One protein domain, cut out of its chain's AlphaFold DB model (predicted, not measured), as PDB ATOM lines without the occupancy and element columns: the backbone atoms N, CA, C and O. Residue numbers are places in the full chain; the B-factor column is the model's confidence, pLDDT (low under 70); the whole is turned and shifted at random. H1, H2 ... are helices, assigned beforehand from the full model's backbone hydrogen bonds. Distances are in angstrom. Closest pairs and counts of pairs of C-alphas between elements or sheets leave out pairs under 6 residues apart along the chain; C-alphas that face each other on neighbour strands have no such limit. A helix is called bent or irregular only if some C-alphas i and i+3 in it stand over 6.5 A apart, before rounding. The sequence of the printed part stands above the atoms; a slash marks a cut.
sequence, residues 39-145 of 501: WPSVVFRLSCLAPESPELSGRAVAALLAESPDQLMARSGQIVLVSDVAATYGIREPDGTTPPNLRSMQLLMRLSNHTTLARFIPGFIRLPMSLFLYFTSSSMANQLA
ATOM      1  N   TRP A  39     -14.037 -93.855  27.001       44.62
ATOM      2  CA  TRP A  39     -13.219 -94.484  28.042       44.62
ATOM      3  C   TRP A  39     -13.336 -93.919  29.469       44.62
ATOM      4  O   TRP A  39     -13.486 -94.727  30.385       44.62
ATOM      5  N   PRO A  40     -13.354 -92.595  29.723       41.47
ATOM      6  CA  PRO A  40     -13.636 -92.071  31.066       41.47
ATOM      7  C   PRO A  40     -14.992 -92.529  31.618       41.47
ATOM      8  O   PRO A  40     -15.120 -92.797  32.811       41.47
ATOM      9  N   SER A  41     -15.990 -92.690  30.742       45.03
ATOM     10  CA  SER A  41     -17.299 -93.229  31.121       45.03
ATOM     11  C   SER A  41     -17.263 -94.736  31.402       45.03
ATOM     12  O   SER A  41     -17.958 -95.193  32.303       45.03
ATOM     13  N   VAL A  42     -16.415 -95.491  30.695       47.09
ATOM     14  CA  VAL A  42     -16.182 -96.932  30.891       47.09
ATOM     15  C   VAL A  42     -15.441 -97.208  32.200       47.09
ATOM     16  O   VAL A  42     -15.887 -98.069  32.949       47.09
ATOM     17  N   VAL A  43     -14.364 -96.477  32.515       49.28
ATOM     18  CA  VAL A  43     -13.580 -96.672  33.754       49.28
ATOM     19  C   VAL A  43     -14.401 -96.306  34.985       49.28
ATOM     20  O   VAL A  43     -14.489 -97.104  35.909       49.28
ATOM     21  N   PHE A  44     -15.083 -95.157  34.976       45.59
ATOM     22  CA  PHE A  44     -15.961 -94.771  36.083       45.59
ATOM     23  C   PHE A  44     -17.115 -95.772  36.266       45.59
ATOM     24  O   PHE A  44     -17.421 -96.177  37.383       45.59
ATOM     25  N   ARG A  45     -17.718 -96.255  35.168       48.94
ATOM     26  CA  ARG A  45     -18.737 -97.315  35.230       48.94
ATOM     27  C   ARG A  45     -18.177 -98.654  35.693       48.94
ATOM     28  O   ARG A  45     -18.889 -99.347  36.401       48.94
ATOM     29  N   LEU A  46     -16.946 -99.015  35.338       51.50
ATOM     30  CA  LEU A  46     -16.261-100.206  35.853       51.50
ATOM     31  C   LEU A  46     -16.132-100.134  37.374       51.50
ATOM     32  O   LEU A  46     -16.579-101.050  38.057       51.50
ATOM     33  N   SER A  47     -15.631 -99.012  37.896       51.25
ATOM     34  CA  SER A  47     -15.506 -98.775  39.337       51.25
ATOM     35  C   SER A  47     -16.854 -98.824  40.067       51.25
ATOM     36  O   SER A  47     -16.916 -99.283  41.203       51.25
ATOM     37  N   CYS A  48     -17.938 -98.371  39.428       51.28
ATOM     38  CA  CYS A  48     -19.277 -98.363  40.025       51.28
ATOM     39  C   CYS A  48     -20.066 -99.673  39.850       51.28
ATOM     40  O   CYS A  48     -20.945 -99.950  40.663       51.28
ATOM     41  N   LEU A  49     -19.825-100.444  38.785       50.91
ATOM     42  CA  LEU A  49     -20.624-101.626  38.425       50.91
ATOM     43  C   LEU A  49     -19.958-102.951  38.803       50.91
ATOM     44  O   LEU A  49     -20.651-103.966  38.832       50.91
ATOM     45  N   ALA A  50     -18.647-102.962  39.049       55.22
ATOM     46  CA  ALA A  50     -17.928-104.169  39.430       55.22
ATOM     47  C   ALA A  50     -16.655-103.836  40.240       55.22
ATOM     48  O   ALA A  50     -15.546-103.919  39.708       55.22
ATOM     49  N   PRO A  51     -16.807-103.396  41.504       62.12
ATOM     50  CA  PRO A  51     -15.668-103.101  42.361       62.12
ATOM     51  C   PRO A  51     -14.905-104.391  42.682       62.12
ATOM     52  O   PRO A  51     -15.473-105.315  43.255       62.12
ATOM     53  N   GLU A  52     -13.624-104.440  42.316       70.56
ATOM     54  CA  GLU A  52     -12.715-105.492  42.776       70.56
ATOM     55  C   GLU A  52     -12.195-105.137  44.173       70.56
ATOM     56  O   GLU A  52     -11.781-103.996  44.416       70.56
ATOM     57  N   SER A  53     -12.205-106.093  45.106       79.44
ATOM     58  CA  SER A  53     -11.625-105.850  46.429       79.44
ATOM     59  C   SER A  53     -10.091-105.754  46.349       79.44
ATOM     60  O   SER A  53      -9.451-106.465  45.564       79.44
ATOM     61  N   PRO A  54      -9.442-104.942  47.208       80.56
ATOM     62  CA  PRO A  54      -7.986-104.979  47.351       80.56
ATOM     63  C   PRO A  54      -7.462-106.384  47.705       80.56
ATOM     64  O   PRO A  54      -6.361-106.763  47.301       80.56
ATOM     65  N   GLU A  55      -8.263-107.183  48.420       85.75
ATOM     66  CA  GLU A  55      -7.925-108.557  48.801       85.75
ATOM     67  C   GLU A  55      -7.849-109.501  47.594       85.75
ATOM     68  O   GLU A  55      -6.993-110.391  47.576       85.75
ATOM     69  N   LEU A  56      -8.676-109.296  46.561       86.12
ATOM     70  CA  LEU A  56      -8.622-110.089  45.332       86.12
ATOM     71  C   LEU A  56      -7.247-109.989  44.662       86.12
ATOM     72  O   LEU A  56      -6.682-111.007  44.254       86.12
ATOM     73  N   SER A  57      -6.679-108.783  44.607       87.25
ATOM     74  CA  SER A  57      -5.345-108.551  44.041       87.25
ATOM     75  C   SER A  57      -4.268-109.322  44.810       87.25
ATOM     76  O   SER A  57      -3.431-109.990  44.202       87.25
ATOM     77  N   GLY A  58      -4.324-109.308  46.148       87.88
ATOM     78  CA  GLY A  58      -3.404-110.077  46.991       87.88
ATOM     79  C   GLY A  58      -3.521-111.590  46.775       87.88
ATOM     80  O   GLY A  58      -2.511-112.281  46.635       87.88
ATOM     81  N   ARG A  59      -4.753-112.110  46.673       90.44
ATOM     82  CA  ARG A  59      -5.011-113.536  46.394       90.44
ATOM     83  C   ARG A  59      -4.541-113.947  44.999       90.44
ATOM     84  O   ARG A  59      -4.006-115.042  44.847       90.44
ATOM     85  N   ALA A  60      -4.704-113.084  43.999       90.12
ATOM     86  CA  ALA A  60      -4.212-113.325  42.646       90.12
ATOM     87  C   ALA A  60      -2.680-113.436  42.610       90.12
ATOM     88  O   ALA A  60      -2.155-114.379  42.024       90.12
ATOM     89  N   VAL A  61      -1.958-112.540  43.293       90.56
ATOM     90  CA  VAL A  61      -0.492-112.635  43.411       90.56
ATOM     91  C   VAL A  61      -0.078-113.937  44.100       90.56
ATOM     92  O   VAL A  61       0.802-114.634  43.601       90.56
ATOM     93  N   ALA A  62      -0.741-114.313  45.198       91.38
ATOM     94  CA  ALA A  62      -0.460-115.571  45.891       91.38
ATOM     95  C   ALA A  62      -0.683-116.803  44.996       91.38
ATOM     96  O   ALA A  62       0.101-117.748  45.048       91.38
ATOM     97  N   ALA A  63      -1.712-116.786  44.145       90.88
ATOM     98  CA  ALA A  63      -1.965-117.864  43.193       90.88
ATOM     99  C   ALA A  63      -0.891-117.952  42.098       90.88
ATOM    100  O   ALA A  63      -0.470-119.052  41.761       90.88
ATOM    101  N   LEU A  64      -0.396-116.815  41.594       90.38
ATOM    102  CA  LEU A  64       0.728-116.798  40.650       90.38
ATOM    103  C   LEU A  64       2.020-117.337  41.278       90.38
ATOM    104  O   LEU A  64       2.792-118.002  40.602       90.38
ATOM    105  N   LEU A  65       2.252-117.101  42.573       88.88
ATOM    106  CA  LEU A  65       3.410-117.659  43.287       88.88
ATOM    107  C   LEU A  65       3.330-119.179  43.488       88.88
ATOM    108  O   LEU A  65       4.352-119.808  43.753       88.88
ATOM    109  N   ALA A  66       2.136-119.762  43.378       89.81
ATOM    110  CA  ALA A  66       1.936-121.206  43.430       89.81
ATOM    111  C   ALA A  66       2.118-121.890  42.058       89.81
ATOM    112  O   ALA A  66       2.066-123.118  41.987       89.81
ATOM    113  N   GLU A  67       2.315-121.122  40.978       91.38
ATOM    114  CA  GLU A  67       2.641-121.653  39.651       91.38
ATOM    115  C   GLU A  67       4.017-122.337  39.640       91.38
ATOM    116  O   GLU A  67       4.902-122.033  40.445       91.38
ATOM    117  N   SER A  68       4.227-123.256  38.691       92.62
ATOM    118  CA  SER A  68       5.574-123.773  38.453       92.62
ATOM    119  C   SER A  68       6.504-122.647  37.970       92.62
ATOM    120  O   SER A  68       6.036-121.683  37.352       92.62
ATOM    121  N   PRO A  69       7.830-122.766  38.170       92.44
ATOM    122  CA  PRO A  69       8.782-121.793  37.639       92.44
ATOM    123  C   PRO A  69       8.597-121.524  36.139       92.44
ATOM    124  O   PRO A  69       8.633-120.371  35.719       92.44
ATOM    125  N   ASP A  70       8.312-122.555  35.338       92.19
ATOM    126  CA  ASP A  70       8.093-122.417  33.893       92.19
ATOM    127  C   ASP A  70       6.831-121.613  33.561       92.19
ATOM    128  O   ASP A  70       6.840-120.779  32.656       92.19
ATOM    129  N   GLN A  71       5.743-121.837  34.304       88.56
ATOM    130  CA  GLN A  71       4.494-121.091  34.141       88.56
ATOM    131  C   GLN A  71       4.682-119.615  34.503       88.56
ATOM    132  O   GLN A  71       4.275-118.741  33.735       88.56
ATOM    133  N   LEU A  72       5.369-119.342  35.616       87.88
ATOM    134  CA  LEU A  72       5.664-117.981  36.047       87.88
ATOM    135  C   LEU A  72       6.573-117.264  35.037       87.88
ATOM    136  O   LEU A  72       6.308-116.124  34.653       87.88
ATOM    137  N   MET A  73       7.608-117.947  34.541       88.75
ATOM    138  CA  MET A  73       8.513-117.404  33.526       88.75
ATOM    139  C   MET A  73       7.817-117.166  32.184       88.75
ATOM    140  O   MET A  73       8.097-116.158  31.537       88.75
ATOM    141  N   ALA A  74       6.858-118.010  31.791       86.19
ATOM    142  CA  ALA A  74       6.052-117.807  30.585       86.19
ATOM    143  C   ALA A  74       5.189-116.530  30.633       86.19
ATOM    144  O   ALA A  74       4.748-116.046  29.588       86.19
ATOM    145  N   ARG A  75       4.957-115.972  31.828       83.06
ATOM    146  CA  ARG A  75       4.245-114.702  32.045       83.06
ATOM    147  C   ARG A  75       5.172-113.501  32.214       83.06
ATOM    148  O   ARG A  75       4.685-112.373  32.292       83.06
ATOM    149  N   SER A  76       6.485-113.711  32.294       85.31
ATOM    150  CA  SER A  76       7.442-112.626  32.506       85.31
ATOM    151  C   SER A  76       7.320-111.562  31.410       85.31
ATOM    152  O   SER A  76       7.185-111.876  30.228       85.31
ATOM    153  N   GLY A  77       7.311-110.289  31.814       80.12
ATOM    154  CA  GLY A  77       7.139-109.149  30.908       80.12
ATOM    155  C   GLY A  77       5.712-108.924  30.389       80.12
ATOM    156  O   GLY A  77       5.486-107.957  29.664       80.12
ATOM    157  N   GLN A  78       4.735-109.759  30.759       83.44
ATOM    158  CA  GLN A  78       3.346-109.604  30.321       83.44
ATOM    159  C   GLN A  78       2.514-108.795  31.319       83.44
ATOM    160  O   GLN A  78       2.669-108.904  32.535       83.44
ATOM    161  N   ILE A  79       1.556-108.027  30.797       83.94
ATOM    162  CA  ILE A  79       0.489-107.451  31.617       83.94
ATOM    163  C   ILE A  79      -0.519-108.556  31.924       83.94
ATOM    164  O   ILE A  79      -1.074-109.172  31.013       83.94
ATOM    165  N   VAL A  80      -0.785-108.773  33.208       85.31
ATOM    166  CA  VAL A  80      -1.731-109.778  33.694       85.31
ATOM    167  C   VAL A  80      -2.883-109.073  34.405       85.31
ATOM    168  O   VAL A  80      -2.661-108.225  35.265       85.31
ATOM    169  N   LEU A  81      -4.123-109.411  34.042       86.75
ATOM    170  CA  LEU A  81      -5.311-108.879  34.713       86.75
ATOM    171  C   LEU A  81      -5.638-109.717  35.946       86.75
ATOM    172  O   LEU A  81      -5.724-110.944  35.856       86.75
ATOM    173  N   VAL A  82      -5.905-109.054  37.073       87.31
ATOM    174  CA  VAL A  82      -6.317-109.705  38.328       87.31
ATOM    175  C   VAL A  82      -7.541-110.596  38.098       87.31
ATOM    176  O   VAL A  82      -7.529-111.761  38.488       87.31
ATOM    177  N   SER A  83      -8.541-110.108  37.356       84.94
ATOM    178  CA  SER A  83      -9.734-110.879  36.987       84.94
ATOM    179  C   SER A  83      -9.436-112.165  36.201       84.94
ATOM    180  O   SER A  83     -10.155-113.154  36.331       84.94
ATOM    181  N   ASP A  84      -8.396-112.169  35.357       86.75
ATOM    182  CA  ASP A  84      -8.016-113.356  34.582       86.75
ATOM    183  C   ASP A  84      -7.344-114.401  35.471       86.75
ATOM    184  O   ASP A  84      -7.686-115.579  35.385       86.75
ATOM    185  N   VAL A  85      -6.443-113.970  36.357       88.69
ATOM    186  CA  VAL A  85      -5.821-114.848  37.358       88.69
ATOM    187  C   VAL A  85      -6.896-115.434  38.263       88.69
ATOM    188  O   VAL A  85      -6.957-116.647  38.452       88.69
ATOM    189  N   ALA A  86      -7.804-114.592  38.756       88.25
ATOM    190  CA  ALA A  86      -8.902-115.031  39.598       88.25
ATOM    191  C   ALA A  86      -9.778-116.081  38.902       88.25
ATOM    192  O   ALA A  86     -10.088-117.112  39.495       88.25
ATOM    193  N   ALA A  87     -10.108-115.877  37.624       86.12
ATOM    194  CA  ALA A  87     -10.862-116.851  36.842       86.12
ATOM    195  C   ALA A  87     -10.094-118.167  36.619       86.12
ATOM    196  O   ALA A  87     -10.698-119.234  36.701       86.12
ATOM    197  N   THR A  88      -8.786-118.110  36.346       87.62
ATOM    198  CA  THR A  88      -7.940-119.300  36.157       87.62
ATOM    199  C   THR A  88      -7.831-120.137  37.431       87.62
ATOM    200  O   THR A  88      -7.886-121.360  37.355       87.62
ATOM    201  N   TYR A  89      -7.727-119.487  38.592       89.50
ATOM    202  CA  TYR A  89      -7.502-120.145  39.883       89.50
ATOM    203  C   TYR A  89      -8.765-120.297  40.743       89.50
ATOM    204  O   TYR A  89      -8.681-120.727  41.891       89.50
ATOM    205  N   GLY A  90      -9.942-119.941  40.219       89.75
ATOM    206  CA  GLY A  90     -11.205-120.021  40.960       89.75
ATOM    207  C   GLY A  90     -11.271-119.093  42.180       89.75
ATOM    208  O   GLY A  90     -11.979-119.386  43.144       89.75
ATOM    209  N   ILE A  91     -10.532-117.984  42.157       90.19
ATOM    210  CA  ILE A  91     -10.508-116.993  43.234       90.19
ATOM    211  C   ILE A  91     -11.788-116.162  43.156       90.19
ATOM    212  O   ILE A  91     -12.152-115.637  42.105       90.19
ATOM    213  N   ARG A  92     -12.467-116.054  44.294       88.88
ATOM    214  CA  ARG A  92     -13.683-115.257  44.468       88.88
ATOM    215  C   ARG A  92     -13.389-114.015  45.292       88.88
ATOM    216  O   ARG A  92     -12.420-113.992  46.051       88.88
ATOM    217  N   GLU A  93     -14.259-113.029  45.172       86.44
ATOM    218  CA  GLU A  93     -14.297-111.891  46.081       86.44
ATOM    219  C   GLU A  93     -14.571-112.343  47.531       86.44
ATOM    220  O   GLU A  93     -15.068-113.458  47.750       86.44
ATOM    221  N   PRO A  94     -14.248-111.513  48.541       82.81
ATOM    222  CA  PRO A  94     -14.547-111.796  49.947       82.81
ATOM    223  C   PRO A  94     -16.029-112.081  50.217       82.81
ATOM    224  O   PRO A  94     -16.354-112.890  51.081       82.81
ATOM    225  N   ASP A  95     -16.925-111.461  49.447       83.56
ATOM    226  CA  ASP A  95     -18.375-111.676  49.510       83.56
ATOM    227  C   ASP A  95     -18.847-112.952  48.774       83.56
ATOM    228  O   ASP A  95     -20.041-113.245  48.716       83.56
ATOM    229  N   GLY A  96     -17.915-113.731  48.209       83.50
ATOM    230  CA  GLY A  96     -18.178-114.966  47.471       83.50
ATOM    231  C   GLY A  96     -18.531-114.769  45.993       83.50
ATOM    232  O   GLY A  96     -18.699-115.762  45.268       83.50
ATOM    233  N   THR A  97     -18.618-113.530  45.507       84.38
ATOM    234  CA  THR A  97     -18.924-113.249  44.102       84.38
ATOM    235  C   THR A  97     -17.743-113.567  43.179       84.38
ATOM    236  O   THR A  97     -16.590-113.702  43.599       84.38
ATOM    237  N   THR A  98     -18.039-113.781  41.897       82.62
ATOM    238  CA  THR A  98     -17.007-113.990  40.875       82.62
ATOM    239  C   THR A  98     -16.601-112.631  40.305       82.62
ATOM    240  O   THR A  98     -17.492-111.912  39.843       82.62
ATOM    241  N   PRO A  99     -15.298-112.304  40.254       81.94
ATOM    242  CA  PRO A  99     -14.834-111.054  39.667       81.94
ATOM    243  C   PRO A  99     -15.308-110.877  38.217       81.94
ATOM    244  O   PRO A  99     -15.386-111.857  37.458       81.94
ATOM    245  N   PRO A 100     -15.618-109.640  37.795       78.19
ATOM    246  CA  PRO A 100     -16.004-109.349  36.421       78.19
ATOM    247  C   PRO A 100     -14.874-109.721  35.453       78.19
ATOM    248  O   PRO A 100     -13.716-109.372  35.654       78.19
ATOM    249  N   ASN A 101     -15.193-110.375  34.335       82.50
ATOM    250  CA  ASN A 101     -14.189-110.577  33.295       82.50
ATOM    251  C   ASN A 101     -14.032-109.296  32.465       82.50
ATOM    252  O   ASN A 101     -14.854-109.021  31.588       82.50
ATOM    253  N   LEU A 102     -12.950-108.551  32.702       81.38
ATOM    254  CA  LEU A 102     -12.674-107.277  32.026       81.38
ATOM    255  C   LEU A 102     -12.493-107.406  30.506       81.38
ATOM    256  O   LEU A 102     -12.733-106.451  29.772       81.38
ATOM    257  N   ARG A 103     -12.134-108.595  30.009       86.44
ATOM    258  CA  ARG A 103     -12.008-108.882  28.571       86.44
ATOM    259  C   ARG A 103     -13.285-109.403  27.937       86.44
ATOM    260  O   ARG A 103     -13.283-109.671  26.734       86.44
ATOM    261  N   SER A 104     -14.358-109.573  28.708       87.12
ATOM    262  CA  SER A 104     -15.644-110.007  28.179       87.12
ATOM    263  C   SER A 104     -16.165-108.973  27.191       87.12
ATOM    264  O   SER A 104     -16.415-107.820  27.544       87.12
ATOM    265  N   MET A 105     -16.377-109.398  25.947       84.94
ATOM    266  CA  MET A 105     -16.931-108.535  24.908       84.94
ATOM    267  C   MET A 105     -18.328-108.043  25.304       84.94
ATOM    268  O   MET A 105     -18.661-106.882  25.079       84.94
ATOM    269  N   GLN A 106     -19.112-108.882  25.989       84.88
ATOM    270  CA  GLN A 106     -20.402-108.489  26.549       84.88
ATOM    271  C   GLN A 106     -20.267-107.344  27.565       84.88
ATOM    272  O   GLN A 106     -21.028-106.377  27.494       84.88
ATOM    273  N   LEU A 107     -19.314-107.435  28.501       82.06
ATOM    274  CA  LEU A 107     -19.083-106.389  29.499       82.06
ATOM    275  C   LEU A 107     -18.608-105.090  28.836       82.06
ATOM    276  O   LEU A 107     -19.186-104.034  29.082       82.06
ATOM    277  N   LEU A 108     -17.622-105.176  27.943       79.94
ATOM    278  CA  LEU A 108     -17.089-104.024  27.215       79.94
ATOM    279  C   LEU A 108     -18.172-103.309  26.396       79.94
ATOM    280  O   LEU A 108     -18.263-102.086  26.434       79.94
ATOM    281  N   MET A 109     -19.057-104.050  25.723       80.44
ATOM    282  CA  MET A 109     -20.179-103.452  24.995       80.44
ATOM    283  C   MET A 109     -21.182-102.759  25.924       80.44
ATOM    284  O   MET A 109     -21.674-101.685  25.582       80.44
ATOM    285  N   ARG A 110     -21.471-103.321  27.108       77.31
ATOM    286  CA  ARG A 110     -22.333-102.656  28.106       77.31
ATOM    287  C   ARG A 110     -21.713-101.355  28.603       77.31
ATOM    288  O   ARG A 110     -22.419-100.355  28.714       77.31
ATOM    289  N   LEU A 111     -20.411-101.365  28.879       72.06
ATOM    290  CA  LEU A 111     -19.681-100.191  29.355       72.06
ATOM    291  C   LEU A 111     -19.621 -99.088  28.288       72.06
ATOM    292  O   LEU A 111     -19.766 -97.916  28.624       72.06
ATOM    293  N   SER A 112     -19.531 -99.463  27.011       68.12
ATOM    294  CA  SER A 112     -19.573 -98.550  25.860       68.12
ATOM    295  C   SER A 112     -20.995 -98.175  25.404       68.12
ATOM    296  O   SER A 112     -21.184 -97.782  24.258       68.12
ATOM    297  N   ASN A 113     -22.014 -98.296  26.265       73.88
ATOM    298  CA  ASN A 113     -23.427 -97.983  25.970       73.88
ATOM    299  C   ASN A 113     -24.100 -98.813  24.851       73.88
ATOM    300  O   ASN A 113     -25.235 -98.524  24.475       73.88
ATOM    301  N   HIS A 114     -23.497 -99.901  24.372       79.25
ATOM    302  CA  HIS A 114     -24.107-100.829  23.409       79.25
ATOM    303  C   HIS A 114     -24.890-101.957  24.109       79.25
ATOM    304  O   HIS A 114     -24.719-103.141  23.816       79.25
ATOM    305  N   THR A 115     -25.760-101.605  25.060       81.38
ATOM    306  CA  THR A 115     -26.458-102.565  25.941       81.38
ATOM    307  C   THR A 115     -27.390-103.520  25.193       81.38
ATOM    308  O   THR A 115     -27.470-104.690  25.565       81.38
ATOM    309  N   THR A 116     -28.048-103.066  24.123       84.06
ATOM    310  CA  THR A 116     -28.924-103.903  23.284       84.06
ATOM    311  C   THR A 116     -28.139-104.994  22.562       84.06
ATOM    312  O   THR A 116     -28.506-106.162  22.643       84.06
ATOM    313  N   LEU A 117     -27.021-104.639  21.920       80.81
ATOM    314  CA  LEU A 117     -26.149-105.603  21.241       80.81
ATOM    315  C   LEU A 117     -25.486-106.558  22.238       80.81
ATOM    316  O   LEU A 117     -25.411-107.758  21.991       80.81
ATOM    317  N   ALA A 118     -25.085-106.051  23.406       82.81
ATOM    318  CA  ALA A 118     -24.472-106.862  24.450       82.81
ATOM    319  C   ALA A 118     -25.375-108.003  24.955       82.81
ATOM    320  O   ALA A 118     -24.865-108.986  25.489       82.81
ATOM    321  N   ARG A 119     -26.707-107.919  24.802       86.75
ATOM    322  CA  ARG A 119     -27.625-109.022  25.158       86.75
ATOM    323  C   ARG A 119     -27.441-110.254  24.269       86.75
ATOM    324  O   ARG A 119     -27.691-111.357  24.736       86.75
ATOM    325  N   PHE A 120     -26.984-110.063  23.033       89.50
ATOM    326  CA  PHE A 120     -26.777-111.134  22.055       89.50
ATOM    327  C   PHE A 120     -25.353-111.696  22.060       89.50
ATOM    328  O   PHE A 120     -25.112-112.739  21.461       89.50
ATOM    329  N   ILE A 121     -24.409-111.031  22.736       86.12
ATOM    330  CA  ILE A 121     -23.033-111.511  22.883       86.12
ATOM    331  C   ILE A 121     -22.927-112.358  24.155       86.12
ATOM    332  O   ILE A 121     -23.146-111.832  25.250       86.12
ATOM    333  N   PRO A 122     -22.564-113.649  24.055       86.69
ATOM    334  CA  PRO A 122     -22.315-114.472  25.228       86.69
ATOM    335  C   PRO A 122     -21.165-113.924  26.081       86.69
ATOM    336  O   PRO A 122     -20.110-113.555  25.565       86.69
ATOM    337  N   GLY A 123     -21.332-113.934  27.407       78.75
ATOM    338  CA  GLY A 123     -20.344-113.391  28.348       78.75
ATOM    339  C   GLY A 123     -18.980-114.092  28.333       78.75
ATOM    340  O   GLY A 123     -17.994-113.508  28.784       78.75
ATOM    341  N   PHE A 124     -18.906-115.311  27.782       81.88
ATOM    342  CA  PHE A 124     -17.664-116.075  27.641       81.88
ATOM    343  C   PHE A 124     -16.792-115.633  26.458       81.88
ATOM    344  O   PHE A 124     -15.631-116.035  26.403       81.88
ATOM    345  N   ILE A 125     -17.310-114.829  25.519       86.56
ATOM    346  CA  ILE A 125     -16.505-114.298  24.413       86.56
ATOM    347  C   ILE A 125     -15.540-113.258  24.979       86.56
ATOM    348  O   ILE A 125     -15.958-112.226  25.507       86.56
ATOM    349  N   ARG A 126     -14.240-113.542  24.868       86.19
ATOM    350  CA  ARG A 126     -13.162-112.707  25.406       86.19
ATOM    351  C   ARG A 126     -12.338-112.110  24.280       86.19
ATOM    352  O   ARG A 126     -11.980-112.812  23.338       86.19
ATOM    353  N   LEU A 127     -11.967-110.843  24.422       84.75
ATOM    354  CA  LEU A 127     -10.924-110.264  23.584       84.75
ATOM    355  C   LEU A 127      -9.563-110.892  23.935       84.75
ATOM    356  O   LEU A 127      -9.254-111.061  25.123       84.75
ATOM    357  N   PRO A 128      -8.718-111.218  22.942       85.25
ATOM    358  CA  PRO A 128      -7.310-111.526  23.185       85.25
ATOM    359  C   PRO A 128      -6.634-110.398  23.976       85.25
ATOM    360  O   PRO A 128      -6.948-109.229  23.757       85.25
ATOM    361  N   MET A 129      -5.700-110.728  24.879       81.81
ATOM    362  CA  MET A 129      -5.008-109.741  25.731       81.81
ATOM    363  C   MET A 129      -4.393-108.598  24.920       81.81
ATOM    364  O   MET A 129      -4.571-107.434  25.262       81.81
ATOM    365  N   SER A 130      -3.721-108.919  23.815       74.94
ATOM    366  CA  SER A 130      -3.076-107.922  22.960       74.94
ATOM    367  C   SER A 130      -4.084-106.939  22.351       74.94
ATOM    368  O   SER A 130      -3.840-105.736  22.321       74.94
ATOM    369  N   LEU A 131      -5.260-107.430  21.955       76.12
ATOM    370  CA  LEU A 131      -6.344-106.611  21.423       76.12
ATOM    371  C   LEU A 131      -7.047-105.801  22.526       76.12
ATOM    372  O   LEU A 131      -7.400-104.644  22.317       76.12
ATOM    373  N   PHE A 132      -7.211-106.374  23.718       80.38
ATOM    374  CA  PHE A 132      -7.740-105.662  24.881       80.38
ATOM    375  C   PHE A 132      -6.841-104.484  25.284       80.38
ATOM    376  O   PHE A 132      -7.330-103.367  25.453       80.38
ATOM    377  N   LEU A 133      -5.527-104.702  25.380       74.44
ATOM    378  CA  LEU A 133      -4.548-103.648  25.669       74.44
ATOM    379  C   LEU A 133      -4.510-102.590  24.563       74.44
ATOM    380  O   LEU A 133      -4.460-101.393  24.845       74.44
ATOM    381  N   TYR A 134      -4.614-103.025  23.306       67.88
ATOM    382  CA  TYR A 134      -4.743-102.128  22.165       67.88
ATOM    383  C   TYR A 134      -5.959-101.193  22.311       67.88
ATOM    384  O   TYR A 134      -5.803 -99.976  22.218       67.88
ATOM    385  N   PHE A 135      -7.144-101.727  22.631       66.12
ATOM    386  CA  PHE A 135      -8.367-100.930  22.791       66.12
ATOM    387  C   PHE A 135      -8.376-100.032  24.036       66.12
ATOM    388  O   PHE A 135      -8.906 -98.925  23.974       66.12
ATOM    389  N   THR A 136      -7.810-100.500  25.150       64.62
ATOM    390  CA  THR A 136      -7.774 -99.779  26.440       64.62
ATOM    391  C   THR A 136      -6.691 -98.702  26.502       64.62
ATOM    392  O   THR A 136      -6.763 -97.794  27.333       64.62
ATOM    393  N   SER A 137      -5.691 -98.748  25.618       59.59
ATOM    394  CA  SER A 137      -4.743 -97.647  25.467       59.59
ATOM    395  C   SER A 137      -5.454 -96.434  24.835       59.59
ATOM    396  O   SER A 137      -5.800 -96.423  23.653       59.59
ATOM    397  N   SER A 138      -5.703 -95.398  25.646       50.94
ATOM    398  CA  SER A 138      -6.456 -94.170  25.306       50.94
ATOM    399  C   SER A 138      -6.007 -93.487  24.004       50.94
ATOM    400  O   SER A 138      -6.807 -92.820  23.352       50.94
ATOM    401  N   SER A 139      -4.759 -93.706  23.584       43.03
ATOM    402  CA  SER A 139      -4.186 -93.174  22.344       43.03
ATOM    403  C   SER A 139      -4.870 -93.684  21.063       43.03
ATOM    404  O   SER A 139      -4.862 -92.969  20.062       43.03
ATOM    405  N   MET A 140      -5.483 -94.881  21.056       44.09
ATOM    406  CA  MET A 140      -5.964 -95.505  19.806       44.09
ATOM    407  C   MET A 140      -7.478 -95.655  19.661       44.09
ATOM    408  O   MET A 140      -7.957 -95.779  18.534       44.09
ATOM    409  N   ALA A 141      -8.257 -95.562  20.740       37.31
ATOM    410  CA  ALA A 141      -9.716 -95.484  20.622       37.31
ATOM    411  C   ALA A 141     -10.159 -94.257  19.795       37.31
ATOM    412  O   ALA A 141     -11.122 -94.343  19.037       37.31
ATOM    413  N   ASN A 142      -9.397 -93.158  19.869       40.31
ATOM    414  CA  ASN A 142      -9.574 -91.989  19.004       40.31
ATOM    415  C   ASN A 142      -9.124 -92.259  17.550       40.31
ATOM    416  O   ASN A 142      -9.792 -91.831  16.618       40.31
ATOM    417  N   GLN A 143      -8.054 -93.037  17.334       39.59
ATOM    418  CA  GLN A 143      -7.524 -93.325  15.988       39.59
ATOM    419  C   GLN A 143      -8.431 -94.243  15.152       39.59
ATOM    420  O   GLN A 143      -8.504 -94.093  13.936       39.59
ATOM    421  N   LEU A 144      -9.144 -95.187  15.777       33.38
ATOM    422  CA  LEU A 144     -10.111 -96.036  15.068       33.38
ATOM    423  C   LEU A 144     -11.412 -95.300  14.715       33.38
ATOM    424  O   LEU A 144     -12.031 -95.638  13.710       33.38
ATOM    425  N   ALA A 145     -11.816 -94.303  15.511       33.03
ATOM    426  CA  ALA A 145     -12.995 -93.487  15.224       33.03
ATOM    427  C   ALA A 145     -12.778 -92.552  14.018       33.03
ATOM    428  O   ALA A 145     -13.723 -92.274  13.284       33.03
TER     429      ALA A 145
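This is residues 39 to 145 of the 501 residues of the protein "Dehydrogenase/reductase SDR family member 1" of Paragonimus westermani (UniProt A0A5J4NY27). Eight short helices make a loosely joined set of three groups with few contacts between them: H2 and H4 pack on each other with H3 beyond them at one end of the long axis, H5 packs on H1 and on H6 toward the other end, and H7 and H8 make a corner at one side. Residues 65 to 71, of which 69 to 71 belong to H3, stick out, and residues 90 to 104 are a long loop between H4 and H5. The printed part has 107 residues, with H1 to H8 in that order along the chain and no named strand; the class is all helix. It is compact by its radius of gyration of the C-alphas, 14.9 A, and the C-alphas span 42 by 32 by 24 A.

H1, residues 39 to 49, begins at C-alpha 39 (-13.219, -94.484, 28.042) and is 14.6 A long from first to last C-alpha. H2, residues 54 to 65, is the longest helix at 17.5 A. H3 is residues 69 to 74, 8.5 A, and H4 is residues 82 to 89, 10.6 A, starting at C-alpha 82 (-6.317, -109.705, 38.328). H5 is residues 105 to 111, 9.8 A, and H6 is residues 115 to 118, 5.0 A. H7 is residues 129 to 136, 10.4 A. H8, residues 138 to 145, 12.0 A, ends at C-alpha 145 (-12.995, -93.487, 15.224); it is neither bent nor irregular, but only just: C-alphas 139 and 142 are 6.4 A apart.

H1 touches H5, about perpendicular at 85 degrees, and their closest C-alphas are those of Val 42 and Leu 111, 5.0 A apart. H1 is close to H8 but not clearly touching, with the closest C-alphas, of Trp 39 and Ser 138, at 7.3 A. H2 touches H4 at a steep tilt of 51 degrees, the same way; the closest C-alphas, of Ala 60 and Val 85, are 5.7 A apart. H2 and H3 are close but not clearly touching, with the closest C-alphas, of Leu 64 and Leu 72, at 6.9 A. H5 touches H6, closest at the C-alphas of Gln 106 and Ala 118, 4.9 A. H7 and H8 are near each other but not clearly touching, about perpendicular at 83 degrees, and their closest C-alphas are those of Phe 135 and Ala 141, 6.0 A. Among the pairs apart are H2 and H5, and H4 and H7. Each O i to N i+4 pair is within hydrogen-bond range in H1, H2, H3, H4, H5 and H7; H8 has 1 of 4, with 2 of 5 O i to N i+3 pairs, and H6 is too short for an O i to N i+4 pair.

The two C-alphas farthest apart are those of Pro 69 and Thr 116, 44.1 A. The printed part has no cut. The link from H4 to H5, 15 residues, is long. Mean pLDDT of the printed part is 76.2, and it is under 70 at residues 39 to 51, residue 112 and residues 134 to 145.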